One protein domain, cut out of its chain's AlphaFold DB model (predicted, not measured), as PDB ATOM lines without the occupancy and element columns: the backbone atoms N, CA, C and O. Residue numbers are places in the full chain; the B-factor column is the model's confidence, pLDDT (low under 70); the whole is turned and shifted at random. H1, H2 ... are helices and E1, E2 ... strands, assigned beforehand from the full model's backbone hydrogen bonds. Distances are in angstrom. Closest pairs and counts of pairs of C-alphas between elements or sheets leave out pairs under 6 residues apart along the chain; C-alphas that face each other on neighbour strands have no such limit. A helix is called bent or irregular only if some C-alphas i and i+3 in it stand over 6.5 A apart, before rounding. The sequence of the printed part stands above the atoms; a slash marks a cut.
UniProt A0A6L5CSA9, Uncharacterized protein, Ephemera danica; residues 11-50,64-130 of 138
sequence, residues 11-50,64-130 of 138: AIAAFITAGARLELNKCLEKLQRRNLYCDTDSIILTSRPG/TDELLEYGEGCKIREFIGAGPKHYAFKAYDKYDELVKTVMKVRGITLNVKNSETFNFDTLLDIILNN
ATOM      1  N   ALA A  11      -1.528 -43.806  61.504       93.88
ATOM      2  CA  ALA A  11      -0.246 -43.997  60.834       93.88
ATOM      3  C   ALA A  11      -0.391 -43.835  59.315       93.88
ATOM      4  O   ALA A  11       0.356 -43.072  58.707       93.88
ATOM      5  N   ILE A  12      -1.396 -44.478  58.710       94.31
ATOM      6  CA  ILE A  12      -1.680 -44.340  57.271       94.31
ATOM      7  C   ILE A  12      -1.989 -42.877  56.924       94.31
ATOM      8  O   ILE A  12      -1.415 -42.338  55.980       94.31
ATOM      9  N   ALA A  13      -2.828 -42.204  57.717       93.62
ATOM     10  CA  ALA A  13      -3.153 -40.793  57.507       93.62
ATOM     11  C   ALA A  13      -1.909 -39.887  57.571       93.62
ATOM     12  O   ALA A  13      -1.747 -38.989  56.739       93.62
ATOM     13  N   ALA A  14      -1.003 -40.139  58.520       95.56
ATOM     14  CA  ALA A  14       0.255 -39.408  58.636       95.56
ATOM     15  C   ALA A  14       1.149 -39.609  57.402       95.56
ATOM     16  O   ALA A  14       1.649 -38.624  56.859       95.56
ATOM     17  N   PHE A  15       1.298 -40.849  56.919       96.25
ATOM     18  CA  PHE A  15       2.081 -41.151  55.716       96.25
ATOM     19  C   PHE A  15       1.512 -40.481  54.462       96.25
ATOM     20  O   PHE A  15       2.267 -39.857  53.718       96.25
ATOM     21  N   ILE A  16       0.192 -40.540  54.252       94.44
ATOM     22  CA  ILE A  16      -0.463 -39.894  53.103       94.44
ATOM     23  C   ILE A  16      -0.252 -38.378  53.150       94.44
ATOM     24  O   ILE A  16       0.157 -37.773  52.161       94.44
ATOM     25  N   THR A  17      -0.463 -37.761  54.315       94.88
ATOM     26  CA  THR A  17      -0.325 -36.305  54.450       94.88
ATOM     27  C   THR A  17       1.132 -35.858  54.296       94.88
ATOM     28  O   THR A  17       1.401 -34.805  53.719       94.88
ATOM     29  N   ALA A  18       2.093 -36.640  54.796       95.88
ATOM     30  CA  ALA A  18       3.515 -36.376  54.590       95.88
ATOM     31  C   ALA A  18       3.897 -36.489  53.107       95.88
ATOM     32  O   ALA A  18       4.584 -35.607  52.595       95.88
ATOM     33  N   GLY A  19       3.401 -37.517  52.410       94.94
ATOM     34  CA  GLY A  19       3.595 -37.688  50.969       94.94
ATOM     35  C   GLY A  19       3.057 -36.504  50.165       94.94
ATOM     36  O   GLY A  19       3.800 -35.911  49.388       94.94
ATOM     37  N   ALA A  20       1.814 -36.086  50.419       93.75
ATOM     38  CA  ALA A  20       1.216 -34.927  49.752       93.75
ATOM     39  C   ALA A  20       2.027 -33.637  49.977       93.75
ATOM     40  O   ALA A  20       2.302 -32.896  49.033       93.75
ATOM     41  N   ARG A  21       2.494 -33.394  51.211       95.31
ATOM     42  CA  ARG A  21       3.352 -32.237  51.523       95.31
ATOM     43  C   ARG A  21       4.699 -32.289  50.814       95.31
ATOM     44  O   ARG A  21       5.199 -31.242  50.416       95.31
ATOM     45  N   LEU A  22       5.298 -33.471  50.667       95.19
ATOM     46  CA  LEU A  22       6.544 -33.629  49.918       95.19
ATOM     47  C   LEU A  22       6.345 -33.286  48.439       95.19
ATOM     48  O   LEU A  22       7.162 -32.554  47.887       95.19
ATOM     49  N   GLU A  23       5.262 -33.749  47.811       93.25
ATOM     50  CA  GLU A  23       4.959 -33.395  46.416       93.25
ATOM     51  C   GLU A  23       4.706 -31.893  46.238       93.25
ATOM     52  O   GLU A  23       5.266 -31.272  45.330       93.25
ATOM     53  N   LEU A  24       3.946 -31.279  47.151       94.12
ATOM     54  CA  LEU A  24       3.748 -29.831  47.154       94.12
ATOM     55  C   LEU A  24       5.088 -29.093  47.301       94.12
ATOM     56  O   LEU A  24       5.392 -28.200  46.511       94.12
ATOM     57  N   ASN A  25       5.933 -29.504  48.252       94.06
ATOM     58  CA  ASN A  25       7.242 -28.890  48.482       94.06
ATOM     59  C   ASN A  25       8.154 -28.966  47.251       94.06
ATOM     60  O   ASN A  25       8.784 -27.964  46.922       94.06
ATOM     61  N   LYS A  26       8.171 -30.082  46.508       93.12
ATOM     62  CA  LYS A  26       8.925 -30.181  45.240       93.12
ATOM     63  C   LYS A  26       8.494 -29.125  44.218       93.12
ATOM     64  O   LYS A  26       9.310 -28.664  43.421       93.12
ATOM     65  N   CYS A  27       7.214 -28.757  44.201       92.62
ATOM     66  CA  CYS A  27       6.711 -27.689  43.338       92.62
ATOM     67  C   CYS A  27       7.151 -26.316  43.859       92.62
ATOM     68  O   CYS A  27       7.660 -25.499  43.089       92.62
ATOM     69  N   LEU A  28       7.028 -26.083  45.167       93.25
ATOM     70  CA  LEU A  28       7.439 -24.834  45.815       93.25
ATOM     71  C   LEU A  28       8.938 -24.550  45.641       93.25
ATOM     72  O   LEU A  28       9.314 -23.414  45.351       93.25
ATOM     73  N   GLU A  29       9.787 -25.574  45.720       93.06
ATOM     74  CA  GLU A  29      11.230 -25.464  45.480       93.06
ATOM     75  C   GLU A  29      11.565 -24.984  44.059       93.06
ATOM     76  O   GLU A  29      12.549 -24.273  43.869       93.06
ATOM     77  N   LYS A  30      10.743 -25.295  43.052       91.12
ATOM     78  CA  LYS A  30      10.929 -24.785  41.677       91.12
ATOM     79  C   LYS A  30      10.425 -23.353  41.506       91.12
ATOM     80  O   LYS A  30      10.904 -22.601  40.654       91.12
ATOM     81  N   LEU A  31       9.411 -22.973  42.277       92.31
ATOM     82  CA  LEU A  31       8.803 -21.647  42.197       92.31
ATOM     83  C   LEU A  31       9.601 -20.600  42.967       92.31
ATOM     84  O   LEU A  31       9.676 -19.455  42.517       92.31
ATOM     85  N   GLN A  32      10.212 -20.983  44.091       90.31
ATOM     86  CA  GLN A  32      10.946 -20.076  44.971       90.31
ATOM     87  C   GLN A  32      10.078 -18.850  45.310       90.31
ATOM     88  O   GLN A  32       8.955 -18.978  45.797       90.31
ATOM     89  N   ARG A  33      10.556 -17.646  44.982       91.38
ATOM     90  CA  ARG A  33       9.868 -16.372  45.241       91.38
ATOM     91  C   ARG A  33       8.614 -16.149  44.391       91.38
ATOM     92  O   ARG A  33       7.919 -15.167  44.621       91.38
ATOM     93  N   ARG A  34       8.343 -17.008  43.402       93.69
ATOM     94  CA  ARG A  34       7.134 -16.925  42.571       93.69
ATOM     95  C   ARG A  34       5.902 -17.495  43.263       93.69
ATOM     96  O   ARG A  34       4.804 -17.226  42.801       93.69
ATOM     97  N   ASN A  35       6.065 -18.270  44.334       93.25
ATOM     98  CA  ASN A  35       4.947 -18.744  45.140       93.25
ATOM     99  C   ASN A  35       4.372 -17.590  45.976       93.25
ATOM    100  O   ASN A  35       5.065 -17.061  46.844       93.25
ATOM    101  N   LEU A  36       3.117 -17.215  45.724       93.38
ATOM    102  CA  LEU A  36       2.397 -16.212  46.513       93.38
ATOM    103  C   LEU A  36       1.628 -16.843  47.671       93.38
ATOM    104  O   LEU A  36       1.515 -16.240  48.736       93.38
ATOM    105  N   TYR A  37       1.076 -18.036  47.456       94.62
ATOM    106  CA  TYR A  37       0.249 -18.725  48.435       94.62
ATOM    107  C   TYR A  37       0.159 -20.216  48.106       94.62
ATOM    108  O   TYR A  37       0.130 -20.592  46.937       94.62
ATOM    109  N   CYS A  38       0.052 -21.059  49.129       93.50
ATOM    110  CA  CYS A  38      -0.212 -22.484  48.968       93.50
ATOM    111  C   CYS A  38      -1.147 -22.998  50.069       93.50
ATOM    112  O   CYS A  38      -1.008 -22.612  51.233       93.50
ATOM    113  N   ASP A  39      -2.063 -23.899  49.724       91.88
ATOM    114  CA  ASP A  39      -2.908 -24.614  50.686       91.88
ATOM    115  C   ASP A  39      -3.133 -26.048  50.214       91.88
ATOM    116  O   ASP A  39      -3.706 -26.247  49.152       91.88
ATOM    117  N   THR A  40      -2.717 -27.009  51.045       89.25
ATOM    118  CA  THR A  40      -2.880 -28.469  50.905       89.25
ATOM    119  C   THR A  40      -2.339 -29.068  49.599       89.25
ATOM    120  O   THR A  40      -1.367 -29.818  49.641       89.25
ATOM    121  N   ASP A  41      -2.946 -28.732  48.471       90.94
ATOM    122  CA  ASP A  41      -2.720 -29.237  47.117       90.94
ATOM    123  C   ASP A  41      -2.799 -28.135  46.035       90.94
ATOM    124  O   ASP A  41      -2.606 -28.419  44.856       90.94
ATOM    125  N   SER A  42      -3.005 -26.872  46.421       92.56
ATOM    126  CA  SER A  42      -3.102 -25.718  45.517       92.56
ATOM    127  C   SER A  42      -1.938 -24.738  45.694       92.56
ATOM    128  O   SER A  42      -1.384 -24.578  46.789       92.56
ATOM    129  N   ILE A  43      -1.568 -24.054  44.606       94.75
ATOM    130  CA  ILE A  43      -0.543 -23.004  44.586       94.75
ATOM    131  C   ILE A  43      -1.045 -21.815  43.765       94.75
ATOM    132  O   ILE A  43      -1.473 -21.973  42.626       94.75
ATOM    133  N   ILE A  44      -0.893 -20.610  44.310       94.88
ATOM    134  CA  ILE A  44      -1.036 -19.350  43.578       94.88
ATOM    135  C   ILE A  44       0.364 -18.798  43.341       94.88
ATOM    136  O   ILE A  44       1.150 -18.638  44.276       94.88
ATOM    137  N   LEU A  45       0.680 -18.497  42.084       94.75
ATOM    138  CA  LEU A  45       2.016 -18.078  41.677       94.75
ATOM    139  C   LEU A  45       2.003 -16.830  40.798       94.75
ATOM    140  O   LEU A  45       1.044 -16.561  40.076       94.75
ATOM    141  N   THR A  46       3.110 -16.092  40.808       94.00
ATOM    142  CA  THR A  46       3.390 -15.066  39.800       94.00
ATOM    143  C   THR A  46       4.015 -15.698  38.562       94.00
ATOM    144  O   THR A  46       4.998 -16.429  38.684       94.00
ATOM    145  N   SER A  47       3.507 -15.355  37.378       89.94
ATOM    146  CA  SER A  47       4.088 -15.756  36.092       89.94
ATOM    147  C   SER A  47       4.492 -14.517  35.296       89.94
ATOM    148  O   SER A  47       3.664 -13.644  35.038       89.94
ATOM    149  N   ARG A  48       5.752 -14.454  34.868       89.00
ATOM    150  CA  ARG A  48       6.288 -13.424  33.964       89.00
ATOM    151  C   ARG A  48       6.657 -14.037  32.606       89.00
ATOM    152  O   ARG A  48       6.861 -15.248  32.524       89.00
ATOM    153  N   PRO A  49       6.741 -13.247  31.522       87.06
ATOM    154  CA  PRO A  49       7.260 -13.749  30.252       87.06
ATOM    155  C   PRO A  49       8.664 -14.349  30.432       87.06
ATOM    156  O   PRO A  49       9.546 -13.686  30.972       87.06
ATOM    157  N   GLY A  50       8.858 -15.597  29.996       84.19
ATOM    158  CA  GLY A  50      10.126 -16.330  30.128       84.19
ATOM    159  C   GLY A  50      10.255 -17.205  31.379       84.19
ATOM    160  O   GLY A  50      11.198 -17.985  31.469       84.19
ATOM    161  N   THR A  64      -3.492 -29.211  38.131       93.69
ATOM    162  CA  THR A  64      -4.524 -28.718  37.212       93.69
ATOM    163  C   THR A  64      -4.529 -27.193  37.215       93.69
ATOM    164  O   THR A  64      -4.350 -26.570  38.258       93.69
ATOM    165  N   ASP A  65      -4.735 -26.576  36.050       93.19
ATOM    166  CA  ASP A  65      -4.960 -25.130  35.969       93.19
ATOM    167  C   ASP A  65      -6.425 -24.809  36.308       93.19
ATOM    168  O   ASP A  65      -7.319 -24.969  35.476       93.19
ATOM    169  N   GLU A  66      -6.673 -24.369  37.544       93.19
ATOM    170  CA  GLU A  66      -8.015 -24.017  38.030       93.19
ATOM    171  C   GLU A  66      -8.621 -22.806  37.305       93.19
ATOM    172  O   GLU A  66      -9.842 -22.665  37.254       93.19
ATOM    173  N   LEU A  67      -7.806 -21.932  36.702       93.06
ATOM    174  CA  LEU A  67      -8.325 -20.741  36.022       93.06
ATOM    175  C   LEU A  67      -9.050 -21.072  34.717       93.06
ATOM    176  O   LEU A  67      -9.814 -20.237  34.230       93.06
ATOM    177  N   LEU A  68      -8.876 -22.287  34.189       91.81
ATOM    178  CA  LEU A  68      -9.625 -22.777  33.033       91.81
ATOM    179  C   LEU A  68     -11.139 -22.823  33.287       91.81
ATOM    180  O   LEU A  68     -11.900 -22.701  32.330       91.81
ATOM    181  N   GLU A  69     -11.584 -22.919  34.546       91.69
ATOM    182  CA  GLU A  69     -13.006 -22.803  34.912       91.69
ATOM    183  C   GLU A  69     -13.607 -21.455  34.473       91.69
ATOM    184  O   GLU A  69     -14.780 -21.380  34.110       91.69
ATOM    185  N   TYR A  70     -12.799 -20.392  34.466       91.75
ATOM    186  CA  TYR A  70     -13.221 -19.043  34.080       91.75
ATOM    187  C   TYR A  70     -13.007 -18.752  32.586       91.75
ATOM    188  O   TYR A  70     -13.446 -17.713  32.099       91.75
ATOM    189  N   GLY A  71     -12.363 -19.665  31.853       91.31
ATOM    190  CA  GLY A  71     -12.114 -19.572  30.416       91.31
ATOM    191  C   GLY A  71     -10.635 -19.670  30.039       91.31
ATOM    192  O   GLY A  71      -9.733 -19.381  30.828       91.31
ATOM    193  N   GLU A  72     -10.367 -20.060  28.792       91.38
ATOM    194  CA  GLU A  72      -8.999 -20.190  28.288       91.38
ATOM    195  C   GLU A  72      -8.248 -18.853  28.287       91.38
ATOM    196  O   GLU A  72      -8.719 -17.836  27.770       91.38
ATOM    197  N   GLY A  73      -7.026 -18.876  28.821       89.50
ATOM    198  CA  GLY A  73      -6.173 -17.693  28.913       89.50
ATOM    199  C   GLY A  73      -6.518 -16.762  30.075       89.50
ATOM    200  O   GLY A  73      -5.931 -15.681  30.155       89.50
ATOM    201  N   CYS A  74      -7.419 -17.172  30.975       93.94
ATOM    202  CA  CYS A  74      -7.666 -16.436  32.204       93.94
ATOM    203  C   CYS A  74      -6.414 -16.360  33.082       93.94
ATOM    204  O   CYS A  74      -5.601 -17.284  33.154       93.94
ATOM    205  N   LYS A  75      -6.262 -15.233  33.773       94.25
ATOM    206  CA  LYS A  75      -5.140 -14.946  34.668       94.25
ATOM    207  C   LYS A  75      -5.611 -14.149  35.871       94.25
ATOM    208  O   LYS A  75      -6.517 -13.323  35.781       94.25
ATOM    209  N   ILE A  76      -4.947 -14.349  36.999       96.00
ATOM    210  CA  ILE A  76      -5.139 -13.501  38.174       96.00
ATOM    211  C   ILE A  76      -4.344 -12.207  37.970       96.00
ATOM    212  O   ILE A  76      -3.146 -12.253  37.682       96.00
ATOM    213  N   ARG A  77      -5.003 -11.052  38.116       94.25
ATOM    214  CA  ARG A  77      -4.342  -9.730  38.068       94.25
ATOM    215  C   ARG A  77      -4.106  -9.148  39.453       94.25
ATOM    216  O   ARG A  77      -3.065  -8.544  39.687       94.25
ATOM    217  N   GLU A  78      -5.051  -9.360  40.358       94.00
ATOM    218  CA  GLU A  78      -4.983  -8.878  41.733       94.00
ATOM    219  C   GLU A  78      -5.129 -10.063  42.682       94.00
ATOM    220  O   GLU A  78      -6.034 -10.886  42.527       94.00
ATOM    221  N   PHE A  79      -4.234 -10.141  43.662       94.44
ATOM    222  CA  PHE A  79      -4.229 -11.169  44.692       94.44
ATOM    223  C   PHE A  79      -3.972 -10.528  46.054       94.44
ATOM    224  O   PHE A  79      -3.077  -9.696  46.195       94.44
ATOM    225  N   ILE A  80      -4.737 -10.958  47.052       92.69
ATOM    226  CA  ILE A  80      -4.615 -10.548  48.446       92.69
ATOM    227  C   ILE A  80      -4.476 -11.809  49.293       92.69
ATOM    228  O   ILE A  80      -5.371 -12.654  49.306       92.69
ATOM    229  N   GLY A  81      -3.377 -11.909  50.038       91.31
ATOM    230  CA  GLY A  81      -3.181 -12.925  51.069       91.31
ATOM    231  C   GLY A  81      -3.223 -12.280  52.451       91.31
ATOM    232  O   GLY A  81      -2.307 -11.545  52.801       91.31
ATOM    233  N   ALA A  82      -4.267 -12.563  53.229       88.19
ATOM    234  CA  ALA A  82      -4.430 -12.041  54.590       88.19
ATOM    235  C   ALA A  82      -3.940 -13.031  55.662       88.19
ATOM    236  O   ALA A  82      -3.654 -12.649  56.792       88.19
ATOM    237  N   GLY A  83      -3.840 -14.316  55.314       87.69
ATOM    238  CA  GLY A  83      -3.370 -15.366  56.209       87.69
ATOM    239  C   GLY A  83      -3.796 -16.761  55.749       87.69
ATOM    240  O   GLY A  83      -4.354 -16.924  54.660       87.69
ATOM    241  N   PRO A  84      -3.551 -17.798  56.569       88.19
ATOM    242  CA  PRO A  84      -3.953 -19.162  56.248       88.19
ATOM    243  C   PRO A  84      -5.465 -19.271  56.015       88.19
ATOM    244  O   PRO A  84      -6.269 -18.987  56.900       88.19
ATOM    245  N   LYS A  85      -5.849 -19.737  54.824       87.50
ATOM    246  CA  LYS A  85      -7.239 -19.889  54.354       87.50
ATOM    247  C   LYS A  85      -8.037 -18.585  54.305       87.50
ATOM    248  O   LYS A  85      -9.268 -18.638  54.308       87.50
ATOM    249  N   HIS A  86      -7.337 -17.450  54.269       90.69
ATOM    250  CA  HIS A  86      -7.869 -16.092  54.168       90.69
ATOM    251  C   HIS A  86      -7.185 -15.381  52.997       90.69
ATOM    252  O   HIS A  86      -6.117 -14.786  53.144       90.69
ATOM    253  N   TYR A  87      -7.788 -15.473  51.814       92.44
ATOM    254  CA  TYR A  87      -7.267 -14.857  50.596       92.44
ATOM    255  C   TYR A  87      -8.387 -14.443  49.641       92.44
ATOM    256  O   TYR A  87      -9.519 -14.926  49.724       92.44
ATOM    257  N   ALA A  88      -8.063 -13.550  48.714       93.81
ATOM    258  CA  ALA A  88      -8.963 -13.125  47.656       93.81
ATOM    259  C   ALA A  88      -8.193 -12.851  46.362       93.81
ATOM    260  O   ALA A  88      -7.021 -12.476  46.396       93.81
ATOM    261  N   PHE A  89      -8.841 -13.031  45.216       95.06
ATOM    262  CA  PHE A  89      -8.257 -12.713  43.918       95.06
ATOM    263  C   PHE A  89      -9.301 -12.275  42.897       95.06
ATOM    264  O   PHE A  89     -10.482 -12.611  43.006       95.06
ATOM    265  N   LYS A  90      -8.839 -11.556  41.876       95.81
ATOM    266  CA  LYS A  90      -9.626 -11.194  40.694       95.81
ATOM    267  C   LYS A  90      -9.037 -11.864  39.454       95.81
ATOM    268  O   LYS A  90      -7.866 -11.649  39.121       95.81
ATOM    269  N   ALA A  91      -9.850 -12.688  38.802       96.19
ATOM    270  CA  ALA A  91      -9.538 -13.377  37.559       96.19
ATOM    271  C   ALA A  91     -10.039 -12.561  36.363       96.19
ATOM    272  O   ALA A  91     -11.190 -12.121  36.331       96.19
ATOM    273  N   TYR A  92      -9.157 -12.391  35.388       96.69
ATOM    274  CA  TYR A  92      -9.383 -11.645  34.161       96.69
ATOM    275  C   TYR A  92      -9.186 -12.559  32.965       96.69
ATOM    276  O   TYR A  92      -8.327 -13.441  33.014       96.69
ATOM    277  N   ASP A  93      -9.936 -12.328  31.896       94.94
ATOM    278  CA  ASP A  93      -9.790 -13.084  30.660       94.94
ATOM    279  C   ASP A  93      -8.559 -12.647  29.843       94.94
ATOM    280  O   ASP A  93      -7.727 -11.824  30.249       94.94
ATOM    281  N   LYS A  94      -8.431 -13.220  28.643       93.00
ATOM    282  CA  LYS A  94      -7.362 -12.889  27.696       93.00
ATOM    283  C   LYS A  94      -7.445 -11.464  27.130       93.00
ATOM    284  O   LYS A  94      -6.444 -10.992  26.593       93.00
ATOM    285  N   TYR A  95      -8.596 -10.801  27.242       93.56
ATOM    286  CA  TYR A  95      -8.834  -9.422  26.812       93.56
ATOM    287  C   TYR A  95      -8.706  -8.415  27.966       93.56
ATOM    288  O   TYR A  95      -8.944  -7.229  27.762       93.56
ATOM    289  N   ASP A  96      -8.257  -8.870  29.142       92.75
ATOM    290  CA  ASP A  96      -8.151  -8.072  30.364       92.75
ATOM    291  C   ASP A  96      -9.498  -7.551  30.893       92.75
ATOM    292  O   ASP A  96      -9.549  -6.539  31.594       92.75
ATOM    293  N   GLU A  97     -10.583  -8.288  30.651       95.25
ATOM    294  CA  GLU A  97     -11.881  -8.042  31.277       95.25
ATOM    295  C   GLU A  97     -12.037  -8.868  32.560       95.25
ATOM    296  O   GLU A  97     -11.628 -10.029  32.628       95.25
ATOM    297  N   LEU A  98     -12.607  -8.264  33.608       95.56
ATOM    298  CA  LEU A  98     -12.841  -8.941  34.884       95.56
ATOM    299  C   LEU A  98     -13.926 -10.012  34.711       95.56
ATOM    300  O   LEU A  98     -15.088  -9.687  34.483       95.56
ATOM    301  N   VAL A  99     -13.559 -11.278  34.905       95.38
ATOM    302  CA  VAL A  99     -14.486 -12.416  34.797       95.38
ATOM    303  C   VAL A  99     -15.048 -12.791  36.159       95.38
ATOM    304  O   VAL A  99     -16.241 -13.063  36.308       95.38
ATOM    305  N   LYS A 100     -14.184 -12.836  37.179       94.44
ATOM    306  CA  LYS A 100     -14.576 -13.320  38.501       94.44
ATOM    307  C   LYS A 100     -13.761 -12.684  39.615       94.44
ATOM    308  O   LYS A 100     -12.536 -12.655  39.564       94.44
ATOM    309  N   THR A 101     -14.450 -12.300  40.681       93.31
ATOM    310  CA  THR A 101     -13.840 -12.032  41.987       93.31
ATOM    311  C   THR A 101     -14.100 -13.224  42.900       93.31
ATOM    312  O   THR A 101     -15.244 -13.661  43.052       93.31
ATOM    313  N   VAL A 102     -13.041 -13.764  43.497       91.44
ATOM    314  CA  VAL A 102     -13.094 -14.904  44.416       91.44
ATOM    315  C   VAL A 102     -12.556 -14.472  45.770       91.44
ATOM    316  O   VAL A 102     -11.497 -13.860  45.864       91.44
ATOM    317  N   MET A 103     -13.277 -14.831  46.828       90.88
ATOM    318  CA  MET A 103     -12.870 -14.601  48.207       90.88
ATOM    319  C   MET A 103     -13.031 -15.899  48.993       90.88
ATOM    320  O   MET A 103     -14.062 -16.571  48.912       90.88
ATOM    321  N   LYS A 104     -11.988 -16.285  49.724       88.94
ATOM    322  CA  LYS A 104     -11.931 -17.513  50.519       88.94
ATOM    323  C   LYS A 104     -11.512 -17.136  51.925       88.94
ATOM    324  O   LYS A 104     -10.352 -16.817  52.169       88.94
ATOM    325  N   VAL A 105     -12.489 -17.121  52.832       87.31
ATOM    326  CA  VAL A 105     -12.294 -16.667  54.208       87.31
ATOM    327  C   VAL A 105     -12.900 -17.688  55.164       87.31
ATOM    328  O   VAL A 105     -14.113 -17.775  55.338       87.31
ATOM    329  N   ARG A 106     -12.049 -18.515  55.777       84.19
ATOM    330  CA  ARG A 106     -12.485 -19.506  56.762       84.19
ATOM    331  C   ARG A 106     -13.158 -18.840  57.968       84.19
ATOM    332  O   ARG A 106     -12.580 -17.946  58.579       84.19
ATOM    333  N   GLY A 107     -14.327 -19.354  58.349       80.62
ATOM    334  CA  GLY A 107     -15.089 -18.904  59.520       80.62
ATOM    335  C   GLY A 107     -16.175 -17.869  59.212       80.62
ATOM    336  O   GLY A 107     -17.008 -17.611  60.077       80.62
ATOM    337  N   ILE A 108     -16.200 -17.338  57.986       79.56
ATOM    338  CA  ILE A 108     -17.217 -16.395  57.519       79.56
ATOM    339  C   ILE A 108     -18.010 -17.049  56.393       79.56
ATOM    340  O   ILE A 108     -17.443 -17.467  55.380       79.56
ATOM    341  N   THR A 109     -19.330 -17.119  56.547       79.44
ATOM    342  CA  THR A 109     -20.208 -17.524  55.450       79.44
ATOM    343  C   THR A 109     -20.450 -16.324  54.539       79.44
ATOM    344  O   THR A 109     -21.114 -15.359  54.922       79.44
ATOM    345  N   LEU A 110     -19.926 -16.381  53.312       75.88
ATOM    346  CA  LEU A 110     -20.177 -15.375  52.279       75.88
ATOM    347  C   LEU A 110     -21.575 -15.586  51.676       75.88
ATOM    348  O   LEU A 110     -21.738 -16.202  50.626       75.88
ATOM    349  N   ASN A 111     -22.599 -15.110  52.386       78.19
ATOM    350  CA  ASN A 111     -23.942 -14.928  51.837       78.19
ATOM    351  C   ASN A 111     -24.045 -13.556  51.141       78.19
ATOM    352  O   ASN A 111     -23.125 -12.742  51.237       78.19
ATOM    353  N   VAL A 112     -25.144 -13.290  50.427       72.06
ATOM    354  CA  VAL A 112     -25.314 -12.045  49.646       72.06
ATOM    355  C   VAL A 112     -25.121 -10.800  50.523       72.06
ATOM    356  O   VAL A 112     -24.309  -9.943  50.194       72.06
ATOM    357  N   LYS A 113     -25.768 -10.758  51.693       73.81
ATOM    358  CA  LYS A 113     -25.690  -9.639  52.645       73.81
ATOM    359  C   LYS A 113     -24.270  -9.425  53.194       73.81
ATOM    360  O   LYS A 113     -23.790  -8.298  53.289       73.81
ATOM    361  N   ASN A 114     -23.579 -10.509  53.535       73.62
ATOM    362  CA  ASN A 114     -22.207 -10.459  54.033       73.62
ATOM    363  C   ASN A 114     -21.223 -10.089  52.926       73.62
ATOM    364  O   ASN A 114     -20.241  -9.423  53.214       73.62
ATOM    365  N   SER A 115     -21.488 -10.473  51.676       76.44
ATOM    366  CA  SER A 115     -20.631 -10.141  50.532       76.44
ATOM    367  C   SER A 115     -20.732  -8.667  50.135       76.44
ATOM    368  O   SER A 115     -19.795  -8.139  49.550       76.44
ATOM    369  N   GLU A 116     -21.828  -7.979  50.463       76.06
ATOM    370  CA  GLU A 116     -21.918  -6.519  50.307       76.06
ATOM    371  C   GLU A 116     -21.033  -5.794  51.325       76.06
ATOM    372  O   GLU A 116     -20.367  -4.820  50.987       76.06
ATOM    373  N   THR A 117     -20.996  -6.299  52.561       74.75
ATOM    374  CA  THR A 117     -20.277  -5.664  53.677       74.75
ATOM    375  C   THR A 117     -18.801  -6.062  53.723       74.75
ATOM    376  O   THR A 117     -17.949  -5.264  54.092       74.75
ATOM    377  N   PHE A 118     -18.493  -7.307  53.367       81.12
ATOM    378  CA  PHE A 118     -17.161  -7.888  53.410       81.12
ATOM    379  C   PHE A 118     -16.823  -8.476  52.041       81.12
ATOM    380  O   PHE A 118     -17.152  -9.617  51.713       81.12
ATOM    381  N   ASN A 119     -16.179  -7.643  51.231       84.12
ATOM    382  CA  ASN A 119     -15.767  -7.946  49.866       84.12
ATOM    383  C   ASN A 119     -14.254  -7.757  49.690       84.12
ATOM    384  O   ASN A 119     -13.524  -7.458  50.636       84.12
ATOM    385  N   PHE A 120     -13.785  -7.944  48.455       86.94
ATOM    386  CA  PHE A 120     -12.381  -7.787  48.086       86.94
ATOM    387  C   PHE A 120     -11.807  -6.426  48.508       86.94
ATOM    388  O   PHE A 120     -10.737  -6.385  49.109       86.94
ATOM    389  N   ASP A 121     -12.524  -5.336  48.235       86.75
ATOM    390  CA  ASP A 121     -12.039  -3.979  48.504       86.75
ATOM    391  C   ASP A 121     -12.011  -3.693  50.009       86.75
ATOM    392  O   ASP A 121     -11.066  -3.096  50.513       86.75
ATOM    393  N   THR A 122     -12.992  -4.213  50.750       85.31
ATOM    394  CA  THR A 122     -13.022  -4.107  52.216       85.31
ATOM    395  C   THR A 122     -11.854  -4.868  52.847       85.31
ATOM    396  O   THR A 122     -11.192  -4.367  53.751       85.31
ATOM    397  N   LEU A 123     -11.559  -6.078  52.357       85.12
ATOM    398  CA  LEU A 123     -10.404  -6.851  52.817       85.12
ATOM    399  C   LEU A 123      -9.086  -6.140  52.497       85.12
ATOM    400  O   LEU A 123      -8.179  -6.132  53.327       85.12
ATOM    401  N   LEU A 124      -8.983  -5.550  51.306       87.12
ATOM    402  CA  LEU A 124      -7.822  -4.762  50.908       87.12
ATOM    403  C   LEU A 124      -7.614  -3.571  51.849       87.12
ATOM    404  O   LEU A 124      -6.493  -3.344  52.303       87.12
ATOM    405  N   ASP A 125      -8.688  -2.852  52.169       86.50
ATOM    406  CA  ASP A 125      -8.668  -1.687  53.054       86.50
ATOM    407  C   ASP A 125      -8.260  -2.057  54.486       86.50
ATOM    408  O   ASP A 125      -7.375  -1.428  55.066       86.50
ATOM    409  N   ILE A 126      -8.802  -3.154  55.027       85.38
ATOM    410  CA  ILE A 126      -8.402  -3.675  56.343       85.38
ATOM    411  C   ILE A 126      -6.896  -3.964  56.389       85.38
ATOM    412  O   ILE A 126      -6.231  -3.610  57.362       85.38
ATOM    413  N   ILE A 127      -6.340  -4.586  55.345       84.50
ATOM    414  CA  ILE A 127      -4.926  -4.989  55.317       84.50
ATOM    415  C   ILE A 127      -3.995  -3.795  55.113       84.50
ATOM    416  O   ILE A 127      -2.950  -3.719  55.756       84.50
ATOM    417  N   LEU A 128      -4.330  -2.891  54.191       85.94
ATOM    418  CA  LEU A 128      -3.446  -1.783  53.828       85.94
ATOM    419  C   LEU A 128      -3.546  -0.608  54.798       85.94
ATOM    420  O   LEU A 128      -2.528   0.006  55.115       85.94
ATOM    421  N   ASN A 129      -4.755  -0.300  55.268       85.12
ATOM    422  CA  ASN A 129      -5.040   0.918  56.020       85.12
ATOM    423  C   ASN A 129      -5.324   0.664  57.507       85.12
ATOM    424  O   ASN A 129      -5.568   1.621  58.236       85.12
ATOM    425  N   ASN A 130      -5.250  -0.590  57.983       77.31
ATOM    426  CA  ASN A 130      -5.651  -0.979  59.345       77.31
ATOM    427  C   ASN A 130      -7.051  -0.451  59.703       77.31
ATOM    428  O   ASN A 130      -7.261   0.079  60.795       77.31
TER     429      ASN A 130
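Overview. This is residues 11 to 50 and 64 to 130 of the 138 residues of an uncharacterized protein of Ephemera danica (UniProt A0A6L5CSA9). A twisted three-stranded sheet, E3, E4 and E5, has H4 packed slantwise over one face, while the small hairpin E1 and E2 sits near edge strand E3, away from H4. The long helix H1 leads away from this hairpin as an arm whose residues 11 to 16 stick out; short H2 grazes the sheet near one end of its strands, and H3 lies off to the side beyond E5. The printed part has 107 residues, with four named helices and five named strands in the order H1 E1 E2 H2 E3 E4 E5 H3 H4. The larger sheet runs E3 - E4 - E5, the smaller E1 - E2, both antiparallel, and the class is mixed, helices and strands. The whole is only just loose, close to compact, with a radius of gyration of the C-alphas of 15.9 A and spans of 44 by 36 by 27 A.

Along the chain. E3 is residues 75 to 83, 21.6 A long, and bends by 65 degrees at residue 78. E4 is residues 86 to 92, 20.6 A, and E5 residues 98 to 105, 20.8 A. H4, residues 120 to 129, 13.9 A, ends with C-alpha 129 at (-5.040, 0.918, 56.020). H3 is residues 112 to 117. H2 is residues 66 to 70, neither bent nor irregular, but only just: C-alphas 66 and 69 are 6.0 A apart. E1 is residues 35 to 39 and E2 residues 42 to 45. H1, residues 11 to 34, 33.5 A, begins with C-alpha 11 at (-0.246, -43.997, 60.834); it has a kink of 52 degrees near residue 28 and is irregular, with C-alphas 30 and 33 9.2 A apart.

Arrangement. E3, E4 and E5 form a meander, each strand the antiparallel neighbour of the one before, in a twisted sheet. In the hairpin E3 and E4, N 80 and O 88 are 2.8 A apart, within hydrogen-bond range; in the hairpin E4 and E5, N 89 and O 102 are 2.9 A apart. H4 makes two layers with this sheet, a helix on one face: its height over the sheet is 9.7 A, it lies over E3 and E4, and it runs slantwise to the strands, at 56 degrees to E3 on the local plane. The closest C-alphas of H4 and E4 are those of Phe 120 and Ala 88, 6.4 A apart. H3 and H4 meet only through their link. H2 only grazes the sheet, with residues 67 to 70. The closest C-alphas of E1 and E3 are those of Tyr 37 and Gly 81, 7.2 A apart. In the hairpin E1 and E2, N 44 and O 37 are 2.8 A apart. The closest C-alphas of H1 and E2 are those of Arg 34 and Leu 45, 5.3 A apart; H1 and H4 are apart. Every O i to N i+4 pair is within hydrogen-bond range in H4, against 17 of 20 in H1, 1 of 2 in H3 and 0 of 1 in H2, which has 2 of 2 O i to N i+3 pairs within range.

Size, cuts and confidence. The two C-alphas farthest apart, those of Ala 11 and Tyr 95, are 49.3 A apart. Residues 51 to 63 are not printed, and C-alphas 50 and 64 are 20.5 A apart across the cut. Of the links that are printed whole, none is long. The mean pLDDT of the printed part is 90.0, that of H3 is 74, and no printed residue is under 70.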